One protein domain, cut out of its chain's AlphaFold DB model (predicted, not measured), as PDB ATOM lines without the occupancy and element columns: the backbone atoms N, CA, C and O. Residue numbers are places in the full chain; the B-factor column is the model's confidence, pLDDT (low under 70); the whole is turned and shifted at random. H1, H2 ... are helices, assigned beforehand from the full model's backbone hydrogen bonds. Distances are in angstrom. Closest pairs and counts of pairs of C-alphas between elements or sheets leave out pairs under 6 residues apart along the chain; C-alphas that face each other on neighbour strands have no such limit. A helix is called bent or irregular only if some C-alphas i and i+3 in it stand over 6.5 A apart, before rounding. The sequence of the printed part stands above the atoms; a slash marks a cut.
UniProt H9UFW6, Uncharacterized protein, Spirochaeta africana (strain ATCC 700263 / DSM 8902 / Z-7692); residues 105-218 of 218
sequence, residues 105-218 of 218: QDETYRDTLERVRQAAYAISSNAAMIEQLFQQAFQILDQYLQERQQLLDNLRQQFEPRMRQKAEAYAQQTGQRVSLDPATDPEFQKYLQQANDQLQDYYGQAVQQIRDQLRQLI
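This is residues 105 to 218 of the 218 residues of an uncharacterized protein of Spirochaeta africana (strain ATCC 700263 / DSM 8902 / Z-7692) (UniProt H9UFW6). Two long helices, H2a and H3, lie side by side and run opposite ways, making most of a thin rod; the shorter H1 folds back along one end of H2a. At the other end, H2b carries H2's line on past H3 as an arm, and a long link returns from it to H3. The printed part has 114 residues with three named helices, in the order H1, H2, H3, and no named strand; the class is all helix. It is extended, with a radius of gyration of the C-alphas of 21.4 A and spans of 73 by 21 by 14 A.

Begin with the longest helix, H2, residues 127 to 174, assigned as one helix by its hydrogen bonds but bent: C-alphas 158 and 161 are 7.0 A apart. Its arms, H2a, residues 127 to 158, and H2b, residues 161 to 174, stand at a shallow tilt of 32 degrees. H3, residues 186 to 217, touches H2a at a shallow tilt of 4 degrees, opposite ways; their closest C-alphas, of Ala 137 and Ile 210, are 6.8 A apart. H1, residues 109 to 123, forms a helical hairpin with H2a, at a shallow tilt of 17 degrees. They touch, H2a with residues 127 to 138 alone; the closest C-alphas are those of Tyr 121 and Ala 127, 5.9 A. H1 and H3 are close but not clearly touching, Ala 120 to Leu 214 being their closest C-alphas at 7.9 A. H2b is apart from both H1 and H3. In H1, H2a, H2b and H3 every O i to N i+4 pair is within hydrogen-bond range.

Find C-alpha 127 at (501.188, 261.465, 462.821); from there H2a runs 46.3 A to C-alpha 158, and H2b, 20.2 A long, ends at C-alpha 174 at (525.081, 197.822, 469.769). H3 runs 46.1 A to C-alpha 217 at (510.396, 262.302, 463.203), and H1 is 21.4 A long.

The C-alphas farthest apart, of Ser 125 and Gly 175, are 73.0 A apart. The printed part has no cut; the link from H1 to H2 is tight, and that from H2 to H3, 11 residues, is long. The mean pLDDT of the printed part is 91.3, and no printed residue is under 70.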
ATOM      1  N   GLN A 105     511.155 238.127 470.319       91.81
ATOM      2  CA  GLN A 105     511.325 236.691 470.578       91.81
ATOM      3  C   GLN A 105     510.052 235.891 470.311       91.81
ATOM      4  O   GLN A 105     510.141 234.709 469.980       91.81
ATOM      5  N   ASP A 106     508.899 236.536 470.422       92.25
ATOM      6  CA  ASP A 106     507.561 235.978 470.273       92.25
ATOM      7  C   ASP A 106     506.569 237.113 469.960       92.25
ATOM      8  O   ASP A 106     506.963 238.277 469.872       92.25
ATOM      9  N   GLU A 107     505.287 236.780 469.805       88.25
ATOM     10  CA  GLU A 107     504.214 237.703 469.412       88.25
ATOM     11  C   GLU A 107     503.893 238.798 470.449       88.25
ATOM     12  O   GLU A 107     503.263 239.799 470.096       88.25
ATOM     13  N   THR A 108     504.364 238.684 471.700       87.50
ATOM     14  CA  THR A 108     504.115 239.695 472.751       87.50
ATOM     15  C   THR A 108     504.790 241.036 472.455       87.50
ATOM     16  O   THR A 108     504.449 242.069 473.041       87.50
ATOM     17  N   TYR A 109     505.714 241.061 471.489       90.38
ATOM     18  CA  TYR A 109     506.344 242.283 471.005       90.38
ATOM     19  C   TYR A 109     505.325 243.322 470.524       90.38
ATOM     20  O   TYR A 109     505.604 244.518 470.616       90.38
ATOM     21  N   ARG A 110     504.155 242.887 470.031       89.00
ATOM     22  CA  ARG A 110     503.144 243.778 469.454       89.00
ATOM     23  C   ARG A 110     502.665 244.820 470.453       89.00
ATOM     24  O   ARG A 110     502.619 245.996 470.109       89.00
ATOM     25  N   ASP A 111     502.404 244.415 471.692       86.75
ATOM     26  CA  ASP A 111     501.971 245.331 472.752       86.75
ATOM     27  C   ASP A 111     503.069 246.340 473.097       86.75
ATOM     28  O   ASP A 111     502.809 247.514 473.360       86.75
ATOM     29  N   THR A 112     504.326 245.886 473.088       89.19
ATOM     30  CA  THR A 112     505.482 246.756 473.323       89.19
ATOM     31  C   THR A 112     505.627 247.773 472.205       89.19
ATOM     32  O   THR A 112     505.690 248.969 472.482       89.19
ATOM     33  N   LEU A 113     505.614 247.325 470.951       92.50
ATOM     34  CA  LEU A 113     505.745 248.202 469.796       92.50
ATOM     35  C   LEU A 113     504.563 249.176 469.689       92.50
ATOM     36  O   LEU A 113     504.755 250.337 469.337       92.50
ATOM     37  N   GLU A 114     503.363 248.750 470.082       91.56
ATOM     38  CA  GLU A 114     502.181 249.606 470.159       91.56
ATOM     39  C   GLU A 114     502.344 250.728 471.196       91.56
ATOM     40  O   GLU A 114     502.062 251.890 470.902       91.56
ATOM     41  N   ARG A 115     502.885 250.434 472.386       91.31
ATOM     42  CA  ARG A 115     503.215 251.481 473.373       91.31
ATOM     43  C   ARG A 115     504.244 252.472 472.831       91.31
ATOM     44  O   ARG A 115     504.093 253.681 473.021       91.31
ATOM     45  N   VAL A 116     505.269 251.978 472.133       95.44
ATOM     46  CA  VAL A 116     506.269 252.829 471.467       95.44
ATOM     47  C   VAL A 116     505.592 253.718 470.417       95.44
ATOM     48  O   VAL A 116     505.854 254.922 470.394       95.44
ATOM     49  N   ARG A 117     504.665 253.173 469.617       94.88
ATOM     50  CA  ARG A 117     503.877 253.925 468.626       94.88
ATOM     51  C   ARG A 117     503.084 255.054 469.274       94.88
ATOM     52  O   ARG A 117     503.164 256.192 468.820       94.88
ATOM     53  N   GLN A 118     502.365 254.773 470.362       92.38
ATOM     54  CA  GLN A 118     501.581 255.786 471.080       92.38
ATOM     55  C   GLN A 118     502.449 256.895 471.684       92.38
ATOM     56  O   GLN A 118     502.057 258.064 471.661       92.38
ATOM     57  N   ALA A 119     503.642 256.557 472.177       92.31
ATOM     58  CA  ALA A 119     504.592 257.553 472.661       92.31
ATOM     59  C   ALA A 119     505.134 258.420 471.518       92.31
ATOM     60  O   ALA A 119     505.137 259.645 471.629       92.31
ATOM     61  N   ALA A 120     505.520 257.803 470.398       94.88
ATOM     62  CA  ALA A 120     506.005 258.506 469.210       94.88
ATOM     63  C   ALA A 120     504.964 259.502 468.687       94.88
ATOM     64  O   ALA A 120     505.253 260.656 468.382       94.88
ATOM     65  N   TYR A 121     503.710 259.079 468.691       92.62
ATOM     66  CA  TYR A 121     502.558 259.898 468.378       92.62
ATOM     67  C   TYR A 121     502.314 261.087 469.316       92.62
ATOM     68  O   TYR A 121     501.692 262.073 468.911       92.62
ATOM     69  N   ALA A 122     502.708 260.990 470.582       89.88
ATOM     70  CA  ALA A 122     502.570 262.087 471.533       89.88
ATOM     71  C   ALA A 122     503.616 263.182 471.292       89.88
ATOM     72  O   ALA A 122     503.345 264.350 471.557       89.88
ATOM     73  N   ILE A 123     504.795 262.817 470.792       90.75
ATOM     74  CA  ILE A 123     505.948 263.723 470.702       90.75
ATOM     75  C   ILE A 123     506.257 264.194 469.275       90.75
ATOM     76  O   ILE A 123     506.898 265.235 469.130       90.75
ATOM     77  N   SER A 124     505.788 263.465 468.255       90.94
ATOM     78  CA  SER A 124     505.965 263.793 466.837       90.94
ATOM     79  C   SER A 124     505.001 264.881 466.367       90.94
ATOM     80  O   SER A 124     503.852 264.964 466.803       90.94
ATOM     81  N   SER A 125     505.451 265.672 465.394       86.06
ATOM     82  CA  SER A 125     504.625 266.626 464.649       86.06
ATOM     83  C   SER A 125     503.908 266.009 463.440       86.06
ATOM     84  O   SER A 125     503.017 266.650 462.882       86.06
ATOM     85  N   ASN A 126     504.253 264.781 463.025       92.56
ATOM     86  CA  ASN A 126     503.716 264.155 461.814       92.56
ATOM     87  C   ASN A 126     503.146 262.755 462.079       92.56
ATOM     88  O   ASN A 126     503.786 261.733 461.831       92.56
ATOM     89  N   ALA A 127     501.891 262.712 462.528       90.94
ATOM     90  CA  ALA A 127     501.188 261.465 462.821       90.94
ATOM     91  C   ALA A 127     501.110 260.504 461.615       90.94
ATOM     92  O   ALA A 127     501.240 259.298 461.790       90.94
ATOM     93  N   ALA A 128     500.951 261.010 460.388       95.50
ATOM     94  CA  ALA A 128     500.849 260.154 459.205       95.50
ATOM     95  C   ALA A 128     502.160 259.396 458.919       95.50
ATOM     96  O   ALA A 128     502.128 258.205 458.616       95.50
ATOM     97  N   MET A 129     503.311 260.065 459.065       95.56
ATOM     98  CA  MET A 129     504.620 259.414 458.916       95.56
ATOM     99  C   MET A 129     504.887 258.396 460.029       95.56
ATOM    100  O   MET A 129     505.440 257.335 459.751       95.56
ATOM    101  N   ILE A 130     504.457 258.681 461.264       96.88
ATOM    102  CA  ILE A 130     504.530 257.715 462.369       96.88
ATOM    103  C   ILE A 130     503.690 256.473 462.056       96.88
ATOM    104  O   ILE A 130     504.188 255.360 462.192       96.88
ATOM    105  N   GLU A 131     502.454 256.636 461.581       95.44
ATOM    106  CA  GLU A 131     501.604 255.494 461.223       95.44
ATOM    107  C   GLU A 131     502.263 254.609 460.160       95.44
ATOM    108  O   GLU A 131     502.367 253.397 460.337       95.44
ATOM    109  N   GLN A 132     502.766 255.218 459.084       97.31
ATOM    110  CA  GLN A 132     503.430 254.493 458.005       97.31
ATOM    111  C   GLN A 132     504.683 253.751 458.497       97.31
ATOM    112  O   GLN A 132     504.887 252.587 458.145       97.31
ATOM    113  N   LEU A 133     505.508 254.402 459.323       98.00
ATOM    114  CA  LEU A 133     506.717 253.798 459.879       98.00
ATOM    115  C   LEU A 133     506.389 252.576 460.743       98.00
ATOM    116  O   LEU A 133     507.022 251.530 460.608       98.00
ATOM    117  N   PHE A 134     505.385 252.681 461.615       97.44
ATOM    118  CA  PHE A 134     505.017 251.575 462.495       97.44
ATOM    119  C   PHE A 134     504.300 250.443 461.756       97.44
ATOM    120  O   PHE A 134     504.533 249.285 462.094       97.44
ATOM    121  N   GLN A 135     503.520 250.726 460.708       97.12
ATOM    122  CA  GLN A 135     502.992 249.680 459.822       97.12
ATOM    123  C   GLN A 135     504.120 248.863 459.183       97.12
ATOM    124  O   GLN A 135     504.066 247.633 459.193       97.12
ATOM    125  N   GLN A 136     505.168 249.530 458.690       97.69
ATOM    126  CA  GLN A 136     506.362 248.856 458.181       97.69
ATOM    127  C   GLN A 136     507.084 248.069 459.288       97.69
ATOM    128  O   GLN A 136     507.488 246.929 459.062       97.69
ATOM    129  N   ALA A 137     507.218 248.639 460.488       97.81
ATOM    130  CA  ALA A 137     507.860 247.966 461.613       97.81
ATOM    131  C   ALA A 137     507.136 246.667 462.004       97.81
ATOM    132  O   ALA A 137     507.788 245.632 462.118       97.81
ATOM    133  N   PHE A 138     505.804 246.685 462.138       96.56
ATOM    134  CA  PHE A 138     505.026 245.470 462.414       96.56
ATOM    135  C   PHE A 138     505.245 244.403 461.337       96.56
ATOM    136  O   PHE A 138     505.523 243.259 461.675       96.56
ATOM    137  N   GLN A 139     505.201 244.779 460.054       97.00
ATOM    138  CA  GLN A 139     505.420 243.836 458.952       97.00
ATOM    139  C   GLN A 139     506.799 243.166 459.023       97.00
ATOM    140  O   GLN A 139     506.894 241.948 458.909       97.00
ATOM    141  N   ILE A 140     507.858 243.948 459.245       97.75
ATOM    142  CA  ILE A 140     509.234 243.437 459.313       97.75
ATOM    143  C   ILE A 140     509.419 242.511 460.522       97.75
ATOM    144  O   ILE A 140     510.038 241.454 460.402       97.75
ATOM    145  N   LEU A 141     508.880 242.883 461.685       97.19
ATOM    146  CA  LEU A 141     509.013 242.081 462.901       97.19
ATOM    147  C   LEU A 141     508.172 240.795 462.854       97.19
ATOM    148  O   LEU A 141     508.629 239.755 463.329       97.19
ATOM    149  N   ASP A 142     506.991 240.835 462.234       96.44
ATOM    150  CA  ASP A 142     506.190 239.638 461.947       96.44
ATOM    151  C   ASP A 142     506.928 238.684 461.010       96.44
ATOM    152  O   ASP A 142     507.014 237.483 461.277       96.44
ATOM    153  N   GLN A 143     507.502 239.227 459.934       97.12
ATOM    154  CA  GLN A 143     508.258 238.445 458.967       97.12
ATOM    155  C   GLN A 143     509.464 237.766 459.626       97.12
ATOM    156  O   GLN A 143     509.687 236.577 459.404       97.12
ATOM    157  N   TYR A 144     510.185 238.470 460.501       97.75
ATOM    158  CA  TYR A 144     511.288 237.891 461.267       97.75
ATOM    159  C   TYR A 144     510.853 236.671 462.095       97.75
ATOM    160  O   TYR A 144     511.511 235.628 462.052       97.75
ATOM    161  N   LEU A 145     509.739 236.766 462.835       95.69
ATOM    162  CA  LEU A 145     509.236 235.641 463.635       95.69
ATOM    163  C   LEU A 145     508.844 234.452 462.753       95.69
ATOM    164  O   LEU A 145     509.171 233.307 463.081       95.69
ATOM    165  N   GLN A 146     508.184 234.729 461.629       96.38
ATOM    166  CA  GLN A 146     507.770 233.714 460.670       96.38
ATOM    167  C   GLN A 146     508.974 233.012 460.030       96.38
ATOM    168  O   GLN A 146     509.023 231.783 459.998       96.38
ATOM    169  N   GLU A 147     509.958 233.767 459.546       96.56
ATOM    170  CA  GLU A 147     511.148 233.215 458.898       96.56
ATOM    171  C   GLU A 147     512.016 232.431 459.878       96.56
ATOM    172  O   GLU A 147     512.507 231.359 459.528       96.56
ATOM    173  N   ARG A 148     512.138 232.883 461.131       94.69
ATOM    174  CA  ARG A 148     512.833 232.128 462.182       94.69
ATOM    175  C   ARG A 148     512.175 230.768 462.431       94.69
ATOM    176  O   ARG A 148     512.872 229.766 462.592       94.69
ATOM    177  N   GLN A 149     510.842 230.722 462.448       94.44
ATOM    178  CA  GLN A 149     510.098 229.470 462.597       94.44
ATOM    179  C   GLN A 149     510.304 228.552 461.382       94.44
ATOM    180  O   GLN A 149     510.653 227.383 461.544       94.44
ATOM    181  N   GLN A 150     510.171 229.092 460.169       94.88
ATOM    182  CA  GLN A 150     510.395 228.340 458.932       94.88
ATOM    183  C   GLN A 150     511.824 227.803 458.830       94.88
ATOM    184  O   GLN A 150     512.024 226.663 458.420       94.88
ATOM    185  N   LEU A 151     512.822 228.591 459.229       93.81
ATOM    186  CA  LEU A 151     514.224 228.188 459.277       93.81
ATOM    187  C   LEU A 151     514.414 226.969 460.182       93.81
ATOM    188  O   LEU A 151     515.049 225.998 459.764       93.81
ATOM    189  N   LEU A 152     513.835 226.985 461.386       91.50
ATOM    190  CA  LEU A 152     513.914 225.859 462.318       91.50
ATOM    191  C   LEU A 152     513.257 224.598 461.742       91.50
ATOM    192  O   LEU A 152     513.837 223.512 461.817       91.50
ATOM    193  N   ASP A 153     512.071 224.736 461.152       92.81
ATOM    194  CA  ASP A 153     511.325 223.612 460.581       92.81
ATOM    195  C   ASP A 153     512.046 223.017 459.365       92.81
ATOM    196  O   ASP A 153     512.241 221.800 459.285       92.81
ATOM    197  N   ASN A 154     512.544 223.873 458.471       92.75
ATOM    198  CA  ASN A 154     513.329 223.469 457.309       92.75
ATOM    199  C   ASN A 154     514.617 222.755 457.727       92.75
ATOM    200  O   ASN A 154     514.993 221.753 457.116       92.75
ATOM    201  N   LEU A 155     515.307 223.248 458.758       91.31
ATOM    202  CA  LEU A 155     516.539 222.629 459.240       91.31
ATOM    203  C   LEU A 155     516.261 221.256 459.868       91.31
ATOM    204  O   LEU A 155     516.983 220.297 459.601       91.31
ATOM    205  N   ARG A 156     515.183 221.119 460.648       89.12
ATOM    206  CA  ARG A 156     514.763 219.826 461.217       89.12
ATOM    207  C   ARG A 156     514.471 218.792 460.133       89.12
ATOM    208  O   ARG A 156     514.988 217.679 460.210       89.12
ATOM    209  N   GLN A 157     513.708 219.168 459.107       90.06
ATOM    210  CA  GLN A 157     513.382 218.282 457.985       90.06
ATOM    211  C   GLN A 157     514.628 217.836 457.213       90.06
ATOM    212  O   GLN A 157     514.736 216.674 456.828       90.06
ATOM    213  N   GLN A 158     515.604 218.729 457.029       88.75
ATOM    214  CA  GLN A 158     516.862 218.400 456.354       88.75
ATOM    215  C   GLN A 158     517.728 217.406 457.146       88.75
ATOM    216  O   GLN A 158     518.437 216.593 456.551       88.75
ATOM    217  N   PHE A 159     517.673 217.443 458.480       88.69
ATOM    218  CA  PHE A 159     518.488 216.584 459.345       88.69
ATOM    219  C   PHE A 159     517.826 215.245 459.689       88.69
ATOM    220  O   PHE A 159     518.528 214.292 460.038       88.69
ATOM    221  N   GLU A 160     516.506 215.133 459.544       86.50
ATOM    222  CA  GLU A 160     515.755 213.916 459.862       86.50
ATOM    223  C   GLU A 160     516.296 212.649 459.158       86.50
ATOM    224  O   GLU A 160     516.549 211.653 459.848       86.50
ATOM    225  N   PRO A 161     516.576 212.641 457.834       88.50
ATOM    226  CA  PRO A 161     517.094 211.450 457.156       88.50
ATOM    227  C   PRO A 161     518.461 211.028 457.693       88.50
ATOM    228  O   PRO A 161     518.736 209.842 457.881       88.50
ATOM    229  N   ARG A 162     519.317 212.008 457.991       85.94
ATOM    230  CA  ARG A 162     520.663 211.773 458.512       85.94
ATOM    231  C   ARG A 162     520.632 211.205 459.930       85.94
ATOM    232  O   ARG A 162     521.450 210.346 460.257       85.94
ATOM    233  N   MET A 163     519.682 211.641 460.758       84.38
ATOM    234  CA  MET A 163     519.489 211.088 462.101       84.38
ATOM    235  C   MET A 163     519.004 209.639 462.056       84.38
ATOM    236  O   MET A 163     519.529 208.806 462.795       84.38
ATOM    237  N   ARG A 164     518.076 209.309 461.147       85.88
ATOM    238  CA  ARG A 164     517.630 207.921 460.934       85.88
ATOM    239  C   ARG A 164     518.799 207.013 460.545       85.88
ATOM    240  O   ARG A 164     518.985 205.968 461.160       85.88
ATOM    241  N   GLN A 165     519.648 207.462 459.618       87.31
ATOM    242  CA  GLN A 165     520.847 206.717 459.214       87.31
ATOM    243  C   GLN A 165     521.824 206.491 460.381       87.31
ATOM    244  O   GLN A 165     522.319 205.379 460.566       87.31
ATOM    245  N   LYS A 166     522.084 207.518 461.205       84.88
ATOM    246  CA  LYS A 166     522.939 207.377 462.399       84.88
ATOM    247  C   LYS A 166     522.351 206.391 463.413       84.88
ATOM    248  O   LYS A 166     523.084 205.559 463.946       84.88
ATOM    249  N   ALA A 167     521.045 206.463 463.662       85.12
ATOM    250  CA  ALA A 167     520.349 205.569 464.583       85.12
ATOM    251  C   ALA A 167     520.403 204.101 464.121       85.12
ATOM    252  O   ALA A 167     520.654 203.207 464.930       85.12
ATOM    253  N   GLU A 168     520.223 203.848 462.823       87.88
ATOM    254  CA  GLU A 168     520.324 202.507 462.237       87.88
ATOM    255  C   GLU A 168     521.740 201.933 462.356       87.88
ATOM    256  O   GLU A 168     521.902 200.791 462.790       87.88
ATOM    257  N   ALA A 169     522.768 202.729 462.044       87.94
ATOM    258  CA  ALA A 169     524.161 202.315 462.190       87.94
ATOM    259  C   ALA A 169     524.517 201.991 463.653       87.94
ATOM    260  O   ALA A 169     525.168 200.983 463.931       87.94
ATOM    261  N   TYR A 170     524.037 202.800 464.602       85.69
ATOM    262  CA  TYR A 170     524.224 202.552 466.032       85.69
ATOM    263  C   TYR A 170     523.534 201.261 466.493       85.69
ATOM    264  O   TYR A 170     524.118 200.467 467.239       85.69
ATOM    265  N   ALA A 171     522.314 201.010 466.013       88.69
ATOM    266  CA  ALA A 171     521.570 199.796 466.330       88.69
ATOM    267  C   ALA A 171     522.243 198.536 465.772       88.69
ATOM    268  O   ALA A 171     522.232 197.503 466.437       88.69
ATOM    269  N   GLN A 172     522.871 198.614 464.595       89.50
ATOM    270  CA  GLN A 172     523.650 197.502 464.038       89.50
ATOM    271  C   GLN A 172     524.888 197.175 464.883       89.50
ATOM    272  O   GLN A 172     525.248 196.006 465.002       89.50
ATOM    273  N   GLN A 173     525.529 198.182 465.483       88.12
ATOM    274  CA  GLN A 173     526.740 197.992 466.290       88.12
ATOM    275  C   GLN A 173     526.450 197.536 467.725       88.12
ATOM    276  O   GLN A 173     527.204 196.742 468.281       88.12
ATOM    277  N   THR A 174     525.375 198.035 468.338       88.50
ATOM    278  CA  THR A 174     525.081 197.822 469.769       88.50
ATOM    279  C   THR A 174     523.901 196.887 470.027       88.50
ATOM    280  O   THR A 174     523.680 196.472 471.164       88.50
ATOM    281  N   GLY A 175     523.110 196.573 468.997       83.12
ATOM    282  CA  GLY A 175     521.851 195.834 469.117       83.12
ATOM    283  C   GLY A 175     520.695 196.645 469.717       83.12
ATOM    284  O   GLY A 175     519.591 196.117 469.841       83.12
ATOM    285  N   GLN A 176     520.907 197.917 470.082       81.50
ATOM    286  CA  GLN A 176     519.893 198.779 470.698       81.50
ATOM    287  C   GLN A 176     519.365 199.821 469.709       81.50
ATOM    288  O   GLN A 176     520.126 200.583 469.119       81.50
ATOM    289  N   ARG A 177     518.038 199.897 469.554       73.56
ATOM    290  CA  ARG A 177     517.387 200.964 468.781       73.56
ATOM    291  C   ARG A 177     517.241 202.214 469.638       73.56
ATOM    292  O   ARG A 177     516.542 202.185 470.648       73.56
ATOM    293  N   VAL A 178     517.853 203.306 469.197       76.94
ATOM    294  CA  VAL A 178     517.771 204.620 469.842       76.94
ATOM    295  C   VAL A 178     517.106 205.597 468.877       76.94
ATOM    296  O   VAL A 178     517.441 205.619 467.696       76.94
ATOM    297  N   SER A 179     516.160 206.398 469.367       70.56
ATOM    298  CA  SER A 179     515.658 207.564 468.635       70.56
ATOM    299  C   SER A 179     516.549 208.754 468.982       70.56
ATOM    300  O   SER A 179     516.677 209.099 470.155       70.56
ATOM    301  N   LEU A 180     517.223 209.321 467.982       71.38
ATOM    302  CA  LEU A 180     518.114 210.468 468.157       71.38
ATOM    303  C   LEU A 180     517.346 211.754 467.839       71.38
ATOM    304  O   LEU A 180     516.843 211.905 466.725       71.38
ATOM    305  N   ASP A 181     517.267 212.670 468.805       74.44
ATOM    306  CA  ASP A 181     516.716 214.012 468.595       74.44
ATOM    307  C   ASP A 181     517.746 214.876 467.837       74.44
ATOM    308  O   ASP A 181     518.868 215.040 468.336       74.44
ATOM    309  N   PRO A 182     517.396 215.459 466.670       72.38
ATOM    310  CA  PRO A 182     518.274 216.369 465.936       72.38
ATOM    311  C   PRO A 182     518.853 217.508 466.786       72.38
ATOM    312  O   PRO A 182     519.985 217.918 466.549       72.38
ATOM    313  N   ALA A 183     518.131 217.995 467.802       74.50
ATOM    314  CA  ALA A 183     518.588 219.088 468.666       74.50
ATOM    315  C   ALA A 183     519.816 218.729 469.528       74.50
ATOM    316  O   ALA A 183     520.507 219.617 470.037       74.50
ATOM    317  N   THR A 184     520.104 217.434 469.681       79.69
ATOM    318  CA  THR A 184     521.274 216.930 470.417       79.69
ATOM    319  C   THR A 184     522.520 216.786 469.540       79.69
ATOM    320  O   THR A 184     523.609 216.538 470.058       79.69
ATOM    321  N   ASP A 185     522.388 216.959 468.221       83.19
ATOM    322  CA  ASP A 185     523.494 216.823 467.280       83.19
ATOM    323  C   ASP A 185     524.329 218.127 467.201       83.19
ATOM    324  O   ASP A 185     523.779 219.195 466.911       83.19
ATOM    325  N   PRO A 186     525.661 218.078 467.420       88.44
ATOM    326  CA  PRO A 186     526.514 219.271 467.379       88.44
ATOM    327  C   PRO A 186     526.530 219.985 466.023       88.44
ATOM    328  O   PRO A 186     526.734 221.196 465.950       88.44
ATOM    329  N   GLU A 187     526.341 219.245 464.931       88.00
ATOM    330  CA  GLU A 187     526.304 219.819 463.594       88.00
ATOM    331  C   GLU A 187     524.993 220.570 463.371       88.00
ATOM    332  O   GLU A 187     525.026 221.699 462.885       88.00
ATOM    333  N   PHE A 188     523.863 220.010 463.813       89.88
ATOM    334  CA  PHE A 188     522.572 220.708 463.796       89.88
ATOM    335  C   PHE A 188     522.649 222.044 464.547       89.88
ATOM    336  O   PHE A 188     522.250 223.076 464.009       89.88
ATOM    337  N   GLN A 189     523.223 222.046 465.757       90.56
ATOM    338  CA  GLN A 189     523.396 223.264 466.557       90.56
ATOM    339  C   GLN A 189     524.251 224.311 465.835       90.56
ATOM    340  O   GLN A 189     523.891 225.487 465.812       90.56
ATOM    341  N   LYS A 190     525.344 223.884 465.190       92.88
ATOM    342  CA  LYS A 190     526.216 224.776 464.420       92.88
ATOM    343  C   LYS A 190     525.481 225.429 463.247       92.88
ATOM    344  O   LYS A 190     525.606 226.637 463.058       92.88
ATOM    345  N   TYR A 191     524.722 224.657 462.468       91.31
ATOM    346  CA  TYR A 191     523.955 225.202 461.344       91.31
ATOM    347  C   TYR A 191     522.835 226.132 461.811       91.31
ATOM    348  O   TYR A 191     522.654 227.198 461.226       91.31
ATOM    349  N   LEU A 192     522.121 225.764 462.878       91.94
ATOM    350  CA  LEU A 192     521.081 226.607 463.463       91.94
ATOM    351  C   LEU A 192     521.653 227.947 463.929       91.94
ATOM    352  O   LEU A 192     521.057 228.986 463.662       91.94
ATOM    353  N   GLN A 193     522.810 227.927 464.592       93.69
ATOM    354  CA  GLN A 193     523.486 229.141 465.031       93.69
ATOM    355  C   GLN A 193     523.866 230.025 463.840       93.69
ATOM    356  O   GLN A 193     523.451 231.174 463.792       93.69
ATOM    357  N   GLN A 194     524.561 229.476 462.838       95.25
ATOM    358  CA  GLN A 194     524.966 230.240 461.653       95.25
ATOM    359  C   GLN A 194     523.776 230.859 460.911       95.25
ATOM    360  O   GLN A 194     523.846 232.006 460.476       95.25
ATOM    361  N   ALA A 195     522.686 230.106 460.765       92.56
ATOM    362  CA  ALA A 195     521.493 230.586 460.084       92.56
ATOM    363  C   ALA A 195     520.752 231.654 460.915       92.56
ATOM    364  O   ALA A 195     520.275 232.641 460.357       92.56
ATOM    365  N   ASN A 196     520.706 231.504 462.244       92.75
ATOM    366  CA  ASN A 196     520.161 232.525 463.140       92.75
ATOM    367  C   ASN A 196     520.992 233.810 463.132       92.75
ATOM    368  O   ASN A 196     520.399 234.883 463.112       92.75
ATOM    369  N   ASP A 197     522.323 233.718 463.124       95.69
ATOM    370  CA  ASP A 197     523.208 234.888 463.091       95.69
ATOM    371  C   ASP A 197     522.956 235.709 461.816       95.69
ATOM    372  O   ASP A 197     522.732 236.914 461.877       95.69
ATOM    373  N   GLN A 198     522.862 235.042 460.658       94.94
ATOM    374  CA  GLN A 198     522.530 235.696 459.386       94.94
ATOM    375  C   GLN A 198     521.152 236.367 459.407       94.94
ATOM    376  O   GLN A 198     520.997 237.489 458.918       94.94
ATOM    377  N   LEU A 199     520.150 235.688 459.972       95.62
ATOM    378  CA  LEU A 199     518.799 236.230 460.101       95.62
ATOM    379  C   LEU A 199     518.793 237.462 461.020       95.62
ATOM    380  O   LEU A 199     518.200 238.486 460.687       95.62
ATOM    381  N   GLN A 200     519.488 237.389 462.157       95.31
ATOM    382  CA  GLN A 200     519.607 238.496 463.104       95.31
ATOM    383  C   GLN A 200     520.352 239.688 462.511       95.31
ATOM    384  O   GLN A 200     519.919 240.817 462.721       95.31
ATOM    385  N   ASP A 201     521.415 239.466 461.740       97.12
ATOM    386  CA  ASP A 201     522.157 240.545 461.088       97.12
ATOM    387  C   ASP A 201     521.281 241.297 460.080       97.12
ATOM    388  O   ASP A 201     521.227 242.531 460.090       97.12
ATOM    389  N   TYR A 202     520.549 240.564 459.235       95.94
ATOM    390  CA  TYR A 202     519.674 241.154 458.223       95.94
ATOM    391  C   TYR A 202     518.533 241.967 458.853       95.94
ATOM    392  O   TYR A 202     518.374 243.157 458.566       95.94
ATOM    393  N   TYR A 203     517.767 241.361 459.765       97.94
ATOM    394  CA  TYR A 203     516.651 242.054 460.410       97.94
ATOM    395  C   TYR A 203     517.121 243.100 461.428       97.94
ATOM    396  O   TYR A 203     516.436 244.101 461.642       97.94
ATOM    397  N   GLY A 204     518.301 242.927 462.022       97.50
ATOM    398  CA  GLY A 204     518.918 243.903 462.917       97.50
ATOM    399  C   GLY A 204     519.210 245.223 462.209       97.50
ATOM    400  O   GLY A 204     518.940 246.291 462.761       97.50
ATOM    401  N   GLN A 205     519.668 245.172 460.954       97.56
ATOM    402  CA  GLN A 205     519.829 246.371 460.125       97.56
ATOM    403  C   GLN A 205     518.485 247.046 459.823       97.56
ATOM    404  O   GLN A 205     518.384 248.268 459.922       97.56
ATOM    405  N   ALA A 206     517.441 246.270 459.516       97.56
ATOM    406  CA  ALA A 206     516.101 246.809 459.280       97.56
ATOM    407  C   ALA A 206     515.522 247.494 460.536       97.56
ATOM    408  O   ALA A 206     514.990 248.602 460.461       97.56
ATOM    409  N   VAL A 207     515.700 246.889 461.715       98.00
ATOM    410  CA  VAL A 207     515.341 247.501 463.005       98.00
ATOM    411  C   VAL A 207     516.115 248.796 463.237       98.00
ATOM    412  O   VAL A 207     515.530 249.792 463.664       98.00
ATOM    413  N   GLN A 208     517.411 248.820 462.928       98.00
ATOM    414  CA  GLN A 208     518.214 250.032 463.067       98.00
ATOM    415  C   GLN A 208     517.710 251.158 462.152       98.00
ATOM    416  O   GLN A 208     517.582 252.293 462.606       98.00
ATOM    417  N   GLN A 209     517.321 250.844 460.914       97.56
ATOM    418  CA  GLN A 209     516.717 251.819 460.001       97.56
ATOM    419  C   GLN A 209     515.406 252.395 460.547       97.56
ATOM    420  O   GLN A 209     515.208 253.607 460.486       97.56
ATOM    421  N   ILE A 210     514.535 251.562 461.129       97.88
ATOM    422  CA  ILE A 210     513.296 252.026 461.778       97.88
ATOM    423  C   ILE A 210     513.624 252.990 462.925       97.88
ATOM    424  O   ILE A 210     513.005 254.048 463.043       97.88
ATOM    425  N   ARG A 211     514.616 252.654 463.762       98.25
ATOM    426  CA  ARG A 211     515.052 253.502 464.883       98.25
ATOM    427  C   ARG A 211     515.590 254.850 464.405       98.25
ATOM    428  O   ARG A 211     515.254 255.880 464.989       98.25
ATOM    429  N   ASP A 212     516.386 254.853 463.340       97.50
ATOM    430  CA  ASP A 212     516.967 256.072 462.776       97.50
ATOM    431  C   ASP A 212     515.901 256.964 462.124       97.50
ATOM    432  O   ASP A 212     515.891 258.174 462.357       97.50
ATOM    433  N   GLN A 213     514.959 256.380 461.377       96.44
ATOM    434  CA  GLN A 213     513.821 257.113 460.812       96.44
ATOM    435  C   GLN A 213     512.932 257.696 461.910       96.44
ATOM    436  O   GLN A 213     512.546 258.861 461.834       96.44
ATOM    437  N   LEU A 214     512.650 256.927 462.966       96.38
ATOM    438  CA  LEU A 214     511.851 257.421 464.080       96.38
ATOM    439  C   LEU A 214     512.520 258.611 464.763       96.38
ATOM    440  O   LEU A 214     511.855 259.607 465.020       96.38
ATOM    441  N   ARG A 215     513.837 258.544 464.989       95.25
ATOM    442  CA  ARG A 215     514.614 259.645 465.570       95.25
ATOM    443  C   ARG A 215     514.533 260.936 464.749       95.25
ATOM    444  O   ARG A 215     514.633 262.008 465.326       95.25
ATOM    445  N   GLN A 216     514.370 260.851 463.430       93.88
ATOM    446  CA  GLN A 216     514.200 262.029 462.570       93.88
ATOM    447  C   GLN A 216     512.796 262.650 462.665       93.88
ATOM    448  O   GLN A 216     512.615 263.801 462.271       93.88
ATOM    449  N   LEU A 217     511.806 261.902 463.159       93.00
ATOM    450  CA  LEU A 217     510.396 262.302 463.203       93.00
ATOM    451  C   LEU A 217     509.939 262.867 464.561       93.00
ATOM    452  O   LEU A 217     508.788 263.313 464.653       93.00
ATOM    453  N   ILE A 218     510.777 262.814 465.606       89.12
ATOM    454  CA  ILE A 218     510.421 263.128 467.006       89.12
ATOM    455  C   ILE A 218     511.344 264.151 467.666       89.12
ATOM    456  O   ILE A 218     512.532 264.211 467.283       89.12
TER     457      ILE A 218